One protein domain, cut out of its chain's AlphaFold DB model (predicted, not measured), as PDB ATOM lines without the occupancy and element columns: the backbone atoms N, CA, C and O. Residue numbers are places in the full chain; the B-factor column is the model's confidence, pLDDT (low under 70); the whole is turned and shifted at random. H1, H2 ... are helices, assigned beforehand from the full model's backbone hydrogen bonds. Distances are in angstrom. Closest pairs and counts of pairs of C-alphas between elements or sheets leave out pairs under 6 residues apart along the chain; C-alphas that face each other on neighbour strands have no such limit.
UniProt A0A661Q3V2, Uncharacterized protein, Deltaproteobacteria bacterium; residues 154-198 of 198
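What this domain is: This is residues 154 to 198 of the 198 residues of an uncharacterized protein of Deltaproteobacteria bacterium (UniProt A0A661Q3V2). Two helices, H1 and H2, meet near their ends in a V, and a third, H3, packs on H1 out of the plane of that V. Residues 179 to 185 cross the open side of the V from H2 to H3. The printed part has 45 residues, with H1, H2 and H3 in that order, and is all helix. It is compact, radius of gyration of the C-alphas 9.8 A, spanning 29 by 20 by 16 A.

How they stand to each other: H1, residues 154 to 165, and H2, residues 167 to 178, touch only at the corner, through residues 162 to 164 and 169 to 170; their closest C-alphas, Cys 163 and Ala 170, are 4.6 A apart. They run opposite ways at a steep tilt of 56 degrees. H3, residues 186 to 197, touches H1, closest C-alphas Leu 159 and Leu 189, 6.4 A, the same way at a steep tilt of 39 degrees. H2 and H3 are close but not clearly touching, C-alphas of Leu 169 and Met 192 7.2 A apart. In H1, H2 and H3 every O i to N i+4 pair is within hydrogen-bond range.

Where its parts are: H1 begins at C-alpha 154 (4.733, 39.769, 36.720) and is 16.8 A long; H2 is 17.0 A; H3, 16.8 A, ends at C-alpha 197 (-3.376, 48.810, 52.072).

The domain as a whole: The C-alphas farthest apart, Leu 180 and Glu 198, are 29.5 A apart. The printed part has no cut. The H1 to H2 link is tight, H2 to H3 short. Only residue 198 has pLDDT under 70.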
ATOM      1  N   GLN A 154       4.532  39.268  35.361       90.12
ATOM      2  CA  GLN A 154       4.733  39.769  36.720       90.12
ATOM      3  C   GLN A 154       3.422  40.333  37.282       90.12
ATOM      4  O   GLN A 154       3.030  39.995  38.404       90.12
ATOM      5  N   ALA A 155       2.705  41.135  36.495       88.31
ATOM      6  CA  ALA A 155       1.403  41.674  36.885       88.31
ATOM      7  C   ALA A 155       0.354  40.567  37.089       88.31
ATOM      8  O   ALA A 155      -0.476  40.655  37.999       88.31
ATOM      9  N   GLN A 156       0.398  39.499  36.287       88.62
ATOM     10  CA  GLN A 156      -0.489  38.348  36.465       88.62
ATOM     11  C   GLN A 156      -0.183  37.542  37.724       88.62
ATOM     12  O   GLN A 156      -1.114  37.167  38.444       88.62
ATOM     13  N   GLN A 157       1.092  37.281  38.010       90.12
ATOM     14  CA  GLN A 157       1.495  36.598  39.241       90.12
ATOM     15  C   GLN A 157       1.032  37.377  40.471       90.12
ATOM     16  O   GLN A 157       0.484  36.796  41.412       90.12
ATOM     17  N   GLU A 158       1.187  38.697  40.437       89.88
ATOM     18  CA  GLU A 158       0.734  39.563  41.513       89.88
ATOM     19  C   GLU A 158      -0.791  39.546  41.672       89.88
ATOM     20  O   GLU A 158      -1.286  39.370  42.786       89.88
ATOM     21  N   LEU A 159      -1.542  39.645  40.569       89.50
ATOM     22  CA  LEU A 159      -3.000  39.524  40.594       89.50
ATOM     23  C   LEU A 159      -3.438  38.200  41.237       89.50
ATOM     24  O   LEU A 159      -4.317  38.184  42.099       89.50
ATOM     25  N   VAL A 160      -2.821  37.084  40.840       89.31
ATOM     26  CA  VAL A 160      -3.122  35.761  41.408       89.31
ATOM     27  C   VAL A 160      -2.805  35.725  42.904       89.31
ATOM     28  O   VAL A 160      -3.594  35.169  43.668       89.31
ATOM     29  N   SER A 161      -1.691  36.323  43.331       90.44
ATOM     30  CA  SER A 161      -1.330  36.431  44.747       90.44
ATOM     31  C   SER A 161      -2.384  37.205  45.543       90.44
ATOM     32  O   SER A 161      -2.861  36.707  46.564       90.44
ATOM     33  N   LEU A 162      -2.803  38.376  45.057       89.50
ATOM     34  CA  LEU A 162      -3.819  39.207  45.711       89.50
ATOM     35  C   LEU A 162      -5.175  38.493  45.786       89.50
ATOM     36  O   LEU A 162      -5.775  38.427  46.855       89.50
ATOM     37  N   CYS A 163      -5.635  37.876  44.693       88.69
ATOM     38  CA  CYS A 163      -6.891  37.119  44.688       88.69
ATOM     39  C   CYS A 163      -6.869  35.905  45.633       88.69
ATOM     40  O   CYS A 163      -7.909  35.539  46.171       88.69
ATOM     41  N   ARG A 164      -5.708  35.263  45.845       89.25
ATOM     42  CA  ARG A 164      -5.576  34.158  46.816       89.25
ATOM     43  C   ARG A 164      -5.671  34.641  48.259       89.25
ATOM     44  O   ARG A 164      -6.209  33.925  49.096       89.25
ATOM     45  N   GLN A 165      -5.121  35.818  48.544       89.50
ATOM     46  CA  GLN A 165      -5.110  36.395  49.888       89.50
ATOM     47  C   GLN A 165      -6.462  37.022  50.257       89.50
ATOM     48  O   GLN A 165      -6.867  36.955  51.415       89.50
ATOM     49  N   PHE A 166      -7.184  37.574  49.277       88.75
ATOM     50  CA  PHE A 166      -8.433  38.302  49.495       88.75
ATOM     51  C   PHE A 166      -9.569  37.735  48.621       88.75
ATOM     52  O   PHE A 166      -9.686  38.095  47.448       88.75
ATOM     53  N   PRO A 167     -10.459  36.888  49.175       86.62
ATOM     54  CA  PRO A 167     -11.557  36.270  48.424       86.62
ATOM     55  C   PRO A 167     -12.500  37.238  47.675       86.62
ATOM     56  O   PRO A 167     -12.886  36.908  46.552       86.62
ATOM     57  N   PRO A 168     -12.842  38.442  48.192       85.88
ATOM     58  CA  PRO A 168     -13.655  39.411  47.442       85.88
ATOM     59  C   PRO A 168     -13.014  39.846  46.114       85.88
ATOM     60  O   PRO A 168     -13.698  40.065  45.117       85.88
ATOM     61  N   LEU A 169     -11.682  39.903  46.065       86.44
ATOM     62  CA  LEU A 169     -10.932  40.247  44.860       86.44
ATOM     63  C   LEU A 169     -10.963  39.127  43.810       86.44
ATOM     64  O   LEU A 169     -10.906  39.393  42.608       86.44
ATOM     65  N   ALA A 170     -11.060  37.868  44.248       85.94
ATOM     66  CA  ALA A 170     -11.269  36.736  43.350       85.94
ATOM     67  C   ALA A 170     -12.666  36.781  42.709       85.94
ATOM     68  O   ALA A 170     -12.781  36.570  41.503       85.94
ATOM     69  N   GLN A 171     -13.697  37.150  43.477       86.50
ATOM     70  CA  GLN A 171     -15.063  37.316  42.962       86.50
ATOM     71  C   GLN A 171     -15.140  38.417  41.897       86.50
ATOM     72  O   GLN A 171     -15.701  38.194  40.825       86.50
ATOM     73  N   TYR A 172     -14.501  39.568  42.135       86.81
ATOM     74  CA  TYR A 172     -14.415  40.643  41.137       86.81
ATOM     75  C   TYR A 172     -13.765  40.156  39.828       86.81
ATOM     76  O   TYR A 172     -14.238  40.451  38.729       86.81
ATOM     77  N   ARG A 173     -12.692  39.358  39.927       85.81
ATOM     78  CA  ARG A 173     -12.020  38.770  38.757       85.81
ATOM     79  C   ARG A 173     -12.928  37.800  37.994       85.81
ATOM     80  O   ARG A 173     -12.933  37.830  36.764       85.81
ATOM     81  N   GLU A 174     -13.662  36.939  38.691       86.69
ATOM     82  CA  GLU A 174     -14.612  36.012  38.060       86.69
ATOM     83  C   GLU A 174     -15.743  36.763  37.350       86.69
ATOM     84  O   GLU A 174     -16.077  36.446  36.204       86.69
ATOM     85  N   GLN A 175     -16.265  37.821  37.974       85.31
ATOM     86  CA  GLN A 175     -17.253  38.697  37.351       85.31
ATOM     87  C   GLN A 175     -16.691  39.367  36.089       85.31
ATOM     88  O   GLN A 175     -17.346  39.360  35.046       85.31
ATOM     89  N   ALA A 176     -15.450  39.859  36.115       84.25
ATOM     90  CA  ALA A 176     -14.816  40.416  34.920       84.25
ATOM     91  C   ALA A 176     -14.669  39.364  33.801       84.25
ATOM     92  O   ALA A 176     -14.973  39.645  32.638       84.25
ATOM     93  N   ALA A 177     -14.287  38.130  34.144       84.69
ATOM     94  CA  ALA A 177     -14.197  37.032  33.183       84.69
ATOM     95  C   ALA A 177     -15.554  36.729  32.519       84.69
ATOM     96  O   ALA A 177     -15.600  36.505  31.306       84.69
ATOM     97  N   SER A 178     -16.655  36.813  33.277       85.12
ATOM     98  CA  SER A 178     -18.020  36.653  32.751       85.12
ATOM     99  C   SER A 178     -18.403  37.718  31.710       85.12
ATOM    100  O   SER A 178     -19.176  37.442  30.795       85.12
ATOM    101  N   TYR A 179     -17.776  38.898  31.760       81.25
ATOM    102  CA  TYR A 179     -17.927  39.975  30.770       81.25
ATOM    103  C   TYR A 179     -16.954  39.852  29.589       81.25
ATOM    104  O   TYR A 179     -16.621  40.845  28.931       81.25
ATOM    105  N   LEU A 180     -16.493  38.628  29.301       73.75
ATOM    106  CA  LEU A 180     -15.517  38.318  28.249       73.75
ATOM    107  C   LEU A 180     -14.188  39.071  28.437       73.75
ATOM    108  O   LEU A 180     -13.480  39.357  27.465       73.75
ATOM    109  N   ARG A 181     -13.838  39.409  29.684       80.88
ATOM    110  CA  ARG A 181     -12.557  40.023  30.049       80.88
ATOM    111  C   ARG A 181     -11.715  39.022  30.838       80.88
ATOM    112  O   ARG A 181     -11.683  39.085  32.063       80.88
ATOM    113  N   PRO A 182     -11.019  38.094  30.155       71.31
ATOM    114  CA  PRO A 182     -10.212  37.080  30.834       71.31
ATOM    115  C   PRO A 182      -9.040  37.690  31.616       71.31
ATOM    116  O   PRO A 182      -8.496  37.052  32.516       71.31
ATOM    117  N   THR A 183      -8.655  38.925  31.282       82.12
ATOM    118  CA  THR A 183      -7.561  39.664  31.906       82.12
ATOM    119  C   THR A 183      -8.047  41.027  32.398       82.12
ATOM    120  O   THR A 183      -8.808  41.742  31.734       82.12
ATOM    121  N   LEU A 184      -7.603  41.383  33.603       87.19
ATOM    122  CA  LEU A 184      -7.834  42.699  34.187       87.19
ATOM    123  C   LEU A 184      -6.854  43.726  33.607       87.19
ATOM    124  O   LEU A 184      -5.937  43.405  32.848       87.19
ATOM    125  N   THR A 185      -7.076  44.987  33.936       90.56
ATOM    126  CA  THR A 185      -6.223  46.109  33.547       90.56
ATOM    127  C   THR A 185      -5.222  46.473  34.641       90.56
ATOM    128  O   THR A 185      -5.402  46.112  35.808       90.56
ATOM    129  N   TYR A 186      -4.170  47.220  34.292       90.00
ATOM    130  CA  TYR A 186      -3.214  47.733  35.283       90.00
ATOM    131  C   TYR A 186      -3.886  48.618  36.336       90.00
ATOM    132  O   TYR A 186      -3.502  48.598  37.506       90.00
ATOM    133  N   GLY A 187      -4.903  49.383  35.943       86.94
ATOM    134  CA  GLY A 187      -5.653  50.245  36.845       86.94
ATOM    135  C   GLY A 187      -6.500  49.467  37.846       86.94
ATOM    136  O   GLY A 187      -6.560  49.866  39.006       86.94
ATOM    137  N   GLU A 188      -7.086  48.338  37.440       88.94
ATOM    138  CA  GLU A 188      -7.773  47.423  38.363       88.94
ATOM    139  C   GLU A 188      -6.777  46.774  39.325       88.94
ATOM    140  O   GLU A 188      -6.988  46.836  40.531       88.94
ATOM    141  N   LEU A 189      -5.643  46.258  38.834       89.62
ATOM    142  CA  LEU A 189      -4.596  45.697  39.700       89.62
ATOM    143  C   LEU A 189      -4.098  46.723  40.732       89.62
ATOM    144  O   LEU A 189      -3.931  46.415  41.910       89.62
ATOM    145  N   LYS A 190      -3.907  47.973  40.313       89.25
ATOM    146  CA  LYS A 190      -3.532  49.082  41.195       89.25
ATOM    147  C   LYS A 190      -4.627  49.431  42.205       89.25
ATOM    148  O   LYS A 190      -4.302  49.749  43.344       89.25
ATOM    149  N   ALA A 191      -5.901  49.388  41.813       86.81
ATOM    150  CA  ALA A 191      -7.014  49.568  42.744       86.81
ATOM    151  C   ALA A 191      -7.051  48.437  43.783       86.81
ATOM    152  O   ALA A 191      -7.254  48.709  44.961       86.81
ATOM    153  N   MET A 192      -6.761  47.201  43.363       88.69
ATOM    154  CA  MET A 192      -6.694  46.029  44.243       88.69
ATOM    155  C   MET A 192      -5.583  46.172  45.280       88.69
ATOM    156  O   MET A 192      -5.839  45.938  46.453       88.69
ATOM    157  N   ARG A 193      -4.392  46.645  44.885       87.75
ATOM    158  CA  ARG A 193      -3.306  46.959  45.834       87.75
ATOM    159  C   ARG A 193      -3.728  47.993  46.872       87.75
ATOM    160  O   ARG A 193      -3.569  47.759  48.062       87.75
ATOM    161  N   ASN A 194      -4.296  49.115  46.426       86.69
ATOM    162  CA  ASN A 194      -4.691  50.186  47.344       86.69
ATOM    163  C   ASN A 194      -5.768  49.709  48.327       86.69
ATOM    164  O   ASN A 194      -5.711  50.069  49.492       86.69
ATOM    165  N   TRP A 195      -6.709  48.875  47.873       84.12
ATOM    166  CA  TRP A 195      -7.746  48.302  48.734       84.12
ATOM    167  C   TRP A 195      -7.168  47.397  49.829       84.12
ATOM    168  O   TRP A 195      -7.718  47.332  50.916       84.12
ATOM    169  N   THR A 196      -6.053  46.712  49.562       81.12
ATOM    170  CA  THR A 196      -5.375  45.871  50.566       81.12
ATOM    171  C   THR A 196      -4.480  46.650  51.532       81.12
ATOM    172  O   THR A 196      -4.043  46.088  52.534       81.12
ATOM    173  N   GLU A 197      -4.171  47.912  51.223       75.50
ATOM    174  CA  GLU A 197      -3.376  48.810  52.072       75.50
ATOM    175  C   GLU A 197      -4.249  49.695  52.991       75.50
ATOM    176  O   GLU A 197      -3.701  50.379  53.860       75.50
ATOM    177  N   GLU A 198      -5.575  49.687  52.802       58.19
ATOM    178  CA  GLU A 198      -6.590  50.371  53.628       58.19
ATOM    179  C   GLU A 198      -7.170  49.453  54.715       58.19
ATOM    180  O   GLU A 198      -7.374  49.961  55.844       58.19
TER     181      GLU A 198